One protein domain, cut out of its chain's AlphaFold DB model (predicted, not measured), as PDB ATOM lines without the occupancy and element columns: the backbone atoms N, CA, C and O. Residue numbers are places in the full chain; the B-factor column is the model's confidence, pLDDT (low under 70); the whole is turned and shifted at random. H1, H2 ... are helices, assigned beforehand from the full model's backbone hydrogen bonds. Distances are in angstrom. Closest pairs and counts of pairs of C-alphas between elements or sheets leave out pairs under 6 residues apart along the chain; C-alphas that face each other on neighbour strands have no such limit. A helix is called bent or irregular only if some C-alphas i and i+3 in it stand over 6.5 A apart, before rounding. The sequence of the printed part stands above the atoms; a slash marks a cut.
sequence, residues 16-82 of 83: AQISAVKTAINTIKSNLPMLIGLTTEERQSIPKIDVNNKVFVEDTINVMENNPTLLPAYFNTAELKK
ATOM      1  N   ALA A  16      24.332  -7.371 -44.504       96.69
ATOM      2  CA  ALA A  16      25.358  -7.230 -43.473       96.69
ATOM      3  C   ALA A  16      25.163  -8.231 -42.324       96.69
ATOM      4  O   ALA A  16      26.117  -8.891 -41.920       96.69
ATOM      5  N   GLN A  17      23.927  -8.408 -41.845       97.00
ATOM      6  CA  GLN A  17      23.614  -9.391 -40.802       97.00
ATOM      7  C   GLN A  17      23.857 -10.825 -41.282       97.00
ATOM      8  O   GLN A  17      24.446 -11.620 -40.555       97.00
ATOM      9  N   ILE A  18      23.472 -11.152 -42.520       96.56
ATOM     10  CA  ILE A  18      23.744 -12.473 -43.110       96.56
ATOM     11  C   ILE A  18      25.253 -12.731 -43.180       96.56
ATOM     12  O   ILE A  18      25.711 -13.818 -42.823       96.56
ATOM     13  N   SER A  19      26.026 -11.737 -43.624       97.56
ATOM     14  CA  SER A  19      27.487 -11.827 -43.684       97.56
ATOM     15  C   SER A  19      28.090 -12.048 -42.294       97.56
ATOM     16  O   SER A  19      28.858 -12.987 -42.100       97.56
ATOM     17  N   ALA A  20      27.664 -11.263 -41.299       97.75
ATOM     18  CA  ALA A  20      28.136 -11.387 -39.922       97.75
ATOM     19  C   ALA A  20      27.856 -12.778 -39.328       97.75
ATOM     20  O   ALA A  20      28.745 -13.380 -38.727       97.75
ATOM     21  N   VAL A  21      26.657 -13.329 -39.549       97.69
ATOM     22  CA  VAL A  21      26.296 -14.677 -39.081       97.69
ATOM     23  C   VAL A  21      27.159 -15.746 -39.751       97.69
ATOM     24  O   VAL A  21      27.669 -16.636 -39.074       97.69
ATOM     25  N   LYS A  22      27.374 -15.658 -41.070       97.25
ATOM     26  CA  LYS A  22      28.245 -16.604 -41.789       97.25
ATOM     27  C   LYS A  22      29.684 -16.546 -41.280       97.25
ATOM     28  O   LYS A  22      30.291 -17.595 -41.067       97.25
ATOM     29  N   THR A  23      30.203 -15.347 -41.035       98.06
ATOM     30  CA  THR A  23      31.528 -15.158 -40.435       98.06
ATOM     31  C   THR A  23      31.595 -15.789 -39.049       98.06
ATOM     32  O   THR A  23      32.519 -16.552 -38.788       98.06
ATOM     33  N   ALA A  24      30.594 -15.569 -38.193       97.75
ATOM     34  CA  ALA A  24      30.549 -16.176 -36.864       97.75
ATOM     35  C   ALA A  24      30.531 -17.713 -36.923       97.75
ATOM     36  O   ALA A  24      31.268 -18.361 -36.183       97.75
ATOM     37  N   ILE A  25      29.758 -18.305 -37.841       95.81
ATOM     38  CA  ILE A  25      29.748 -19.761 -38.061       95.81
ATOM     39  C   ILE A  25      31.140 -20.260 -38.459       95.81
ATOM     40  O   ILE A  25      31.596 -21.279 -37.942       95.81
ATOM     41  N   ASN A  26      31.830 -19.551 -39.353       95.50
ATOM     42  CA  ASN A  26      33.186 -19.921 -39.752       95.50
ATOM     43  C   ASN A  26      34.170 -19.802 -38.582       95.50
ATOM     44  O   ASN A  26      34.966 -20.711 -38.379       95.50
ATOM     45  N   THR A  27      34.068 -18.750 -37.767       97.31
ATOM     46  CA  THR A  27      34.880 -18.597 -36.552       97.31
ATOM     47  C   THR A  27      34.660 -19.753 -35.578       97.31
ATOM     48  O   THR A  27      35.629 -20.311 -35.071       97.31
ATOM     49  N   ILE A  28      33.407 -20.164 -35.352       95.25
ATOM     50  CA  ILE A  28      33.082 -21.312 -34.493       95.25
ATOM     51  C   ILE A  28      33.741 -22.585 -35.033       95.25
ATOM     52  O   ILE A  28      34.380 -23.305 -34.272       95.25
ATOM     53  N   LYS A  29      33.637 -22.842 -36.343       91.06
ATOM     54  CA  LYS A  29      34.257 -24.017 -36.977       91.06
ATOM     55  C   LYS A  29      35.778 -24.015 -36.843       91.06
ATOM     56  O   LYS A  29      36.350 -25.047 -36.515       91.06
ATOM     57  N   SER A  30      36.421 -22.869 -37.058       94.25
ATOM     58  CA  SER A  30      37.877 -22.741 -36.927       94.25
ATOM     59  C   SER A  30      38.355 -22.935 -35.490       94.25
ATOM     60  O   SER A  30      39.411 -23.520 -35.274       94.25
ATOM     61  N   ASN A  31      37.579 -22.472 -34.507       95.94
ATOM     62  CA  ASN A  31      37.918 -22.609 -33.090       95.94
ATOM     63  C   ASN A  31      37.633 -24.009 -32.533       95.94
ATOM     64  O   ASN A  31      38.165 -24.364 -31.484       95.94
ATOM     65  N   LEU A  32      36.799 -24.797 -33.214       93.00
ATOM     66  CA  LEU A  32      36.393 -26.131 -32.784       93.00
ATOM     67  C   LEU A  32      36.740 -27.192 -33.847       93.00
ATOM     68  O   LEU A  32      35.847 -27.898 -34.324       93.00
ATOM     69  N   PRO A  33      38.031 -27.341 -34.215       90.75
ATOM     70  CA  PRO A  33      38.449 -28.255 -35.280       90.75
ATOM     71  C   PRO A  33      38.221 -29.734 -34.931       90.75
ATOM     72  O   PRO A  33      38.251 -30.583 -35.815       90.75
ATOM     73  N   MET A  34      37.993 -30.049 -33.651       89.69
ATOM     74  CA  MET A  34      37.714 -31.399 -33.156       89.69
ATOM     75  C   MET A  34      36.263 -31.854 -33.377       89.69
ATOM     76  O   MET A  34      35.969 -33.034 -33.198       89.69
ATOM     77  N   LEU A  35      35.339 -30.945 -33.718       86.69
ATOM     78  CA  LEU A  35      33.940 -31.311 -33.929       86.69
ATOM     79  C   LEU A  35      33.788 -32.092 -35.234       86.69
ATOM     80  O   LEU A  35      33.785 -31.524 -36.327       86.69
ATOM     81  N   ILE A  36      33.599 -33.400 -35.103       84.00
ATOM     82  CA  ILE A  36      33.255 -34.285 -36.210       84.00
ATOM     83  C   ILE A  36      31.735 -34.414 -36.325       84.00
ATOM     84  O   ILE A  36      31.015 -34.612 -35.344       84.00
ATOM     85  N   GLY A  37      31.223 -34.272 -37.545       85.06
ATOM     86  CA  GLY A  37      29.818 -34.533 -37.822       85.06
ATOM     87  C   GLY A  37      29.563 -36.035 -37.817       85.06
ATOM     88  O   GLY A  37      30.018 -36.718 -38.724       85.06
ATOM     89  N   LEU A  38      28.818 -36.533 -36.828       87.94
ATOM     90  CA  LEU A  38      28.389 -37.934 -36.807       87.94
ATOM     91  C   LEU A  38      27.344 -38.203 -37.899       87.94
ATOM     92  O   LEU A  38      26.386 -37.425 -38.038       87.94
ATOM     93  N   THR A  39      27.503 -39.320 -38.603       91.44
ATOM     94  CA  THR A  39      26.522 -39.910 -39.524       91.44
ATOM     95  C   THR A  39      25.247 -40.330 -38.787       91.44
ATOM     96  O   THR A  39      25.188 -40.381 -37.554       91.44
ATOM     97  N   THR A  40      24.183 -40.615 -39.538       91.06
ATOM     98  CA  THR A  40      22.919 -41.079 -38.950       91.06
ATOM     99  C   THR A  40      23.118 -42.408 -38.225       91.06
ATOM    100  O   THR A  40      22.627 -42.582 -37.108       91.06
ATOM    101  N   GLU A  41      23.888 -43.305 -38.830       92.94
ATOM    102  CA  GLU A  41      24.222 -44.632 -38.328       92.94
ATOM    103  C   GLU A  41      25.043 -44.543 -37.031       92.94
ATOM    104  O   GLU A  41      24.716 -45.201 -36.040       92.94
ATOM    105  N   GLU A  42      26.054 -43.673 -36.975       90.69
ATOM    106  CA  GLU A  42      26.833 -43.422 -35.751       90.69
ATOM    107  C   GLU A  42      25.952 -42.863 -34.625       90.69
ATOM    108  O   GLU A  42      26.014 -43.326 -33.488       90.69
ATOM    109  N   ARG A  43      25.051 -41.920 -34.925       87.75
ATOM    110  CA  ARG A  43      24.137 -41.349 -33.914       87.75
ATOM    111  C   ARG A  43      23.143 -42.355 -33.337       87.75
ATOM    112  O   ARG A  43      22.609 -42.110 -32.249       87.75
ATOM    113  N   GLN A  44      22.829 -43.407 -34.089       89.19
ATOM    114  CA  GLN A  44      21.940 -44.486 -33.661       89.19
ATOM    115  C   GLN A  44      22.689 -45.576 -32.892       89.19
ATOM    116  O   GLN A  44      22.137 -46.128 -31.944       89.19
ATOM    117  N   SER A  45      23.922 -45.878 -33.297       90.62
ATOM    118  CA  SER A  45      24.713 -46.978 -32.735       90.62
ATOM    119  C   SER A  45      25.482 -46.607 -31.469       90.62
ATOM    120  O   SER A  45      25.708 -47.485 -30.639       90.62
ATOM    121  N   ILE A  46      25.864 -45.337 -31.284       87.50
ATOM    122  CA  ILE A  46      26.596 -44.897 -30.091       87.50
ATOM    123  C   ILE A  46      25.659 -44.914 -28.868       87.50
ATOM    124  O   ILE A  46      24.661 -44.179 -28.856       87.50
ATOM    125  N   PRO A  47      25.972 -45.702 -27.817       84.12
ATOM    126  CA  PRO A  47      25.225 -45.677 -26.565       84.12
ATOM    127  C   PRO A  47      25.271 -44.282 -25.945       84.12
ATOM    128  O   PRO A  47      26.332 -43.668 -25.840       84.12
ATOM    129  N   LYS A  48      24.111 -43.771 -25.531       82.69
ATOM    130  CA  LYS A  48      23.996 -42.441 -24.926       82.69
ATOM    131  C   LYS A  48      23.972 -42.564 -23.411       82.69
ATOM    132  O   LYS A  48      23.318 -43.452 -22.866       82.69
ATOM    133  N   ILE A  49      24.659 -41.642 -22.746       82.62
ATOM    134  CA  ILE A  49      24.507 -41.429 -21.308       82.62
ATOM    135  C   ILE A  49      23.102 -40.856 -21.083       82.62
ATOM    136  O   ILE A  49      22.713 -39.872 -21.715       82.62
ATOM    137  N   ASP A  50      22.331 -41.513 -20.224       83.38
ATOM    138  CA  ASP A  50      21.043 -41.039 -19.724       83.38
ATOM    139  C   ASP A  50      21.269 -40.379 -18.356       83.38
ATOM    140  O   ASP A  50      22.228 -40.678 -17.647       83.38
ATOM    141  N   VAL A  51      20.370 -39.497 -17.937       81.12
ATOM    142  CA  VAL A  51      20.435 -38.809 -16.642       81.12
ATOM    143  C   VAL A  51      20.628 -39.805 -15.491       81.12
ATOM    144  O   VAL A  51      21.406 -39.544 -14.576       81.12
ATOM    145  N   ASN A  52      19.991 -40.976 -15.579       82.25
ATOM    146  CA  ASN A  52      20.083 -42.027 -14.567       82.25
ATOM    147  C   ASN A  52      21.483 -42.648 -14.441       82.25
ATOM    148  O   ASN A  52      21.869 -43.054 -13.348       82.25
ATOM    149  N   ASN A  53      22.246 -42.738 -15.535       83.88
ATOM    150  CA  ASN A  53      23.591 -43.322 -15.513       83.88
ATOM    151  C   ASN A  53      24.703 -42.264 -15.409       83.88
ATOM    152  O   ASN A  53      25.834 -42.613 -15.081       83.88
ATOM    153  N   LYS A  54      24.375 -40.978 -15.584       87.19
ATOM    154  CA  LYS A  54      25.317 -39.864 -15.428       87.19
ATOM    155  C   LYS A  54      25.927 -39.806 -14.028       87.19
ATOM    156  O   LYS A  54      27.146 -39.746 -13.912       87.19
ATOM    157  N   VAL A  55      25.097 -39.877 -12.983       89.00
ATOM    158  CA  VAL A  55      25.566 -39.802 -11.584       89.00
ATOM    159  C   VAL A  55      26.558 -40.927 -11.284       89.00
ATOM    160  O   VAL A  55      27.629 -40.686 -10.742       89.00
ATOM    161  N   PHE A  56      26.248 -42.147 -11.734       89.00
ATOM    162  CA  PHE A  56      27.141 -43.294 -11.576       89.00
ATOM    163  C   PHE A  56      28.496 -43.081 -12.266       89.00
ATOM    164  O   PHE A  56      29.536 -43.412 -11.696       89.00
ATOM    165  N   VAL A  57      28.503 -42.533 -13.486       88.75
ATOM    166  CA  VAL A  57      29.743 -42.262 -14.231       88.75
ATOM    167  C   VAL A  57      30.586 -41.196 -13.526       88.75
ATOM    168  O   VAL A  57      31.789 -41.394 -13.369       88.75
ATOM    169  N   GLU A  58      29.970 -40.112 -13.052       89.31
ATOM    170  CA  GLU A  58      30.667 -39.045 -12.319       89.31
ATOM    171  C   GLU A  58      31.295 -39.569 -11.017       89.31
ATOM    172  O   GLU A  58      32.479 -39.332 -10.761       89.31
ATOM    173  N   ASP A  59      30.550 -40.356 -10.239       90.25
ATOM    174  CA  ASP A  59      31.058 -40.987  -9.017       90.25
ATOM    175  C   ASP A  59      32.189 -41.971  -9.316       90.25
ATOM    176  O   ASP A  59      33.210 -41.990  -8.624       90.25
ATOM    177  N   THR A  60      32.049 -42.751 -10.389       89.56
ATOM    178  CA  THR A  60      33.085 -43.692 -10.823       89.56
ATOM    179  C   THR A  60      34.370 -42.949 -11.177       89.56
ATOM    180  O   THR A  60      35.431 -43.321 -10.681       89.56
ATOM    181  N   ILE A  61      34.297 -41.860 -11.949       89.81
ATOM    182  CA  ILE A  61      35.468 -41.040 -12.302       89.81
ATOM    183  C   ILE A  61      36.140 -40.471 -11.041       89.81
ATOM    184  O   ILE A  61      37.367 -40.503 -10.930       89.81
ATOM    185  N   ASN A  62      35.360 -40.014 -10.058       90.56
ATOM    186  CA  ASN A  62      35.905 -39.518  -8.793       90.56
ATOM    187  C   ASN A  62      36.632 -40.621  -8.006       90.56
ATOM    188  O   ASN A  62      37.735 -40.406  -7.499       90.56
ATOM    189  N   VAL A  63      36.051 -41.819  -7.909       90.38
ATOM    190  CA  VAL A  63      36.692 -42.960  -7.233       90.38
ATOM    191  C   VAL A  63      37.969 -43.378  -7.964       90.38
ATOM    192  O   VAL A  63      38.984 -43.642  -7.316       90.38
ATOM    193  N   MET A  64      37.934 -43.392  -9.297       89.06
ATOM    194  CA  MET A  64      39.054 -43.723 -10.179       89.06
ATOM    195  C   MET A  64      40.273 -42.822  -9.953       89.06
ATOM    196  O   MET A  64      41.397 -43.315  -9.881       89.06
ATOM    197  N   GLU A  65      40.069 -41.515  -9.791       88.25
ATOM    198  CA  GLU A  65      41.161 -40.573  -9.523       88.25
ATOM    199  C   GLU A  65      41.792 -40.737  -8.148       88.25
ATOM    200  O   GLU A  65      43.006 -40.604  -8.003       88.25
ATOM    201  N   ASN A  66      40.974 -41.025  -7.138       90.62
ATOM    202  CA  ASN A  66      41.456 -41.203  -5.773       90.62
ATOM    203  C   ASN A  66      42.131 -42.569  -5.569       90.62
ATOM    204  O   ASN A  66      42.839 -42.762  -4.584       90.62
ATOM    205  N   ASN A  67      41.931 -43.516  -6.495       90.81
ATOM    206  CA  ASN A  67      42.436 -44.885  -6.390       90.81
ATOM    207  C   ASN A  67      43.072 -45.369  -7.711       90.81
ATOM    208  O   ASN A  67      42.637 -46.379  -8.272       90.81
ATOM    209  N   PRO A  68      44.123 -44.699  -8.219       82.81
ATOM    210  CA  PRO A  68      44.684 -44.982  -9.544       82.81
ATOM    211  C   PRO A  68      45.269 -46.398  -9.678       82.81
ATOM    212  O   PRO A  68      45.368 -46.925 -10.780       82.81
ATOM    213  N   THR A  69      45.628 -47.045  -8.565       87.38
ATOM    214  CA  THR A  69      46.147 -48.424  -8.533       87.38
ATOM    215  C   THR A  69      45.078 -49.490  -8.778       87.38
ATOM    216  O   THR A  69      45.427 -50.626  -9.089       87.38
ATOM    217  N   LEU A  70      43.791 -49.149  -8.647       85.62
ATOM    218  CA  LEU A  70      42.674 -50.065  -8.914       85.62
ATOM    219  C   LEU A  70      42.353 -50.179 -10.407       85.62
ATOM    220  O   LEU A  70      41.529 -51.005 -10.800       85.62
ATOM    221  N   LEU A  71      42.987 -49.353 -11.239       83.12
ATOM    222  CA  LEU A  71      42.711 -49.284 -12.660       83.12
ATOM    223  C   LEU A  71      43.809 -49.926 -13.494       83.12
ATOM    224  O   LEU A  71      44.997 -49.741 -13.224       83.12
ATOM    225  N   PRO A  72      43.428 -50.617 -14.578       88.06
ATOM    226  CA  PRO A  72      44.377 -50.962 -15.615       88.06
ATOM    227  C   PRO A  72      45.086 -49.718 -16.164       88.06
ATOM    228  O   PRO A  72      44.462 -48.686 -16.402       88.06
ATOM    229  N   ALA A  73      46.384 -49.846 -16.449       84.88
ATOM    230  CA  ALA A  73      47.246 -48.734 -16.865       84.88
ATOM    231  C   ALA A  73      46.830 -48.038 -18.178       84.88
ATOM    232  O   ALA A  73      47.344 -46.971 -18.497       84.88
ATOM    233  N   TYR A  74      45.920 -48.635 -18.953       87.75
ATOM    234  CA  TYR A  74      45.392 -48.043 -20.183       87.75
ATOM    235  C   TYR A  74      44.229 -47.066 -19.945       87.75
ATOM    236  O   TYR A  74      43.805 -46.392 -20.883       87.75
ATOM    237  N   PHE A  75      43.687 -46.979 -18.725       86.94
ATOM    238  CA  PHE A  75      42.668 -45.983 -18.404       86.94
ATOM    239  C   PHE A  75      43.301 -44.607 -18.209       86.94
ATOM    240  O   PHE A  75      44.162 -44.416 -17.354       86.94
ATOM    241  N   ASN A  76      42.822 -43.629 -18.975       88.38
ATOM    242  CA  ASN A  76      43.228 -42.237 -18.846       88.38
ATOM    243  C   ASN A  76      42.108 -41.428 -18.176       88.38
ATOM    244  O   ASN A  76      41.179 -40.963 -18.835       88.38
ATOM    245  N   THR A  77      42.195 -41.267 -16.856       85.62
ATOM    246  CA  THR A  77      41.205 -40.526 -16.054       85.62
ATOM    247  C   THR A  77      41.091 -39.058 -16.463       85.62
ATOM    248  O   THR A  77      39.993 -38.502 -16.443       85.62
ATOM    249  N   ALA A  78      42.192 -38.446 -16.910       87.06
ATOM    250  CA  ALA A  78      42.196 -37.069 -17.389       87.06
ATOM    251  C   ALA A  78      41.402 -36.899 -18.695       87.06
ATOM    252  O   ALA A  78      40.783 -35.856 -18.891       87.06
ATOM    253  N   GLU A  79      41.388 -37.906 -19.575       87.62
ATOM    254  CA  GLU A  79      40.527 -37.893 -20.766       87.62
ATOM    255  C   GLU A  79      39.064 -38.181 -20.414       87.62
ATOM    256  O   GLU A  79      38.180 -37.489 -20.912       87.62
ATOM    257  N   LEU A  80      38.794 -39.126 -19.507       85.81
ATOM    258  CA  LEU A  80      37.423 -39.460 -19.088       85.81
ATOM    259  C   LEU A  80      36.679 -38.274 -18.458       85.81
ATOM    260  O   LEU A  80      35.469 -38.153 -18.628       85.81
ATOM    261  N   LYS A  81      37.396 -37.365 -17.790       84.00
ATOM    262  CA  LYS A  81      36.838 -36.123 -17.233       84.00
ATOM    263  C   LYS A  81      36.410 -35.073 -18.257       84.00
ATOM    264  O   LYS A  81      35.756 -34.106 -17.879       84.00
ATOM    265  N   LYS A  82      36.822 -35.200 -19.518       81.44
ATOM    266  CA  LYS A  82      36.455 -34.236 -20.569       81.44
ATOM    267  C   LYS A  82      35.079 -34.524 -21.182       81.44
ATOM    268  O   LYS A  82      34.624 -33.722 -21.998       81.44
TER     269      LYS A  82
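This is residues 16 to 82 of the 83 residues of an uncharacterized protein of Sphingobacteriales bacterium (UniProt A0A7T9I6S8). This is an open, drawn-out chain of helices with no common core: a free arm made by H1 at one end, the short helix H2 on the way across, and at the other end H3, where the chain folds back after residues 69 to 74 so that the small helix H4 packs on part of H3. The arm of residues 16 to 37, which holds H1, sticks out and makes much of the length. The printed part has 67 residues with four named helices, in the order H1, H2, H3, H4, and no named strand; the class is all helix. The whole is extended, with a radius of gyration of the C-alphas of 18.5 A, and the C-alphas span 57 by 25 by 22 A.

The longest helices by residues are H1, residues 16 to 31, and H3, residues 51 to 66, with 16 residues each, and they are apart. H3 touches H4, residues 77 to 80, with 4 pairs of C-alphas within 8 A. The closest C-alphas of the two are those of Glu 65 and Thr 77, 6.5 A apart, and H3 touches H4 with residues 61 to 65 alone. Their centres are 11.8 A apart. H2, residues 40 to 45, touches no helix: it is apart from H1, H3 and H4. H1 touches no helix either, and is apart from H4. In H1 and H2 every O i to N i+4 pair is within hydrogen-bond range; in H3 10 of 12 are, and H4 is too short for such a pair, with its one O i to N i+3 pair within range.

H1 runs from Ala 16, with its C-alpha at (25.358, -7.230, -43.473), to Asn 31, 22.4 A from first to last C-alpha. H3 runs from Val 51, with its C-alpha at (20.435, -38.809, -16.642), to Asn 66, over 23.8 A; it is irregular, but only just, with C-alphas 52 and 55 6.6 A apart. H2 runs from Thr 40 to Ser 45, over 8.8 A. H4 runs from Thr 77 over 5.0 A to Leu 80, whose C-alpha is at (37.423, -39.460, -19.088).

The two C-alphas farthest apart are those of Ala 16 and Thr 69, at 57.9 A. The first and last printed C-alphas, of Ala 16 and Lys 82, are 37.1 A apart. The printed part has no cut. The link from H2 to H3 is tight, and those from H1 to H2 and from H3 to H4 are short. The mean pLDDT of the printed part is 89.5, and no printed residue is under 70.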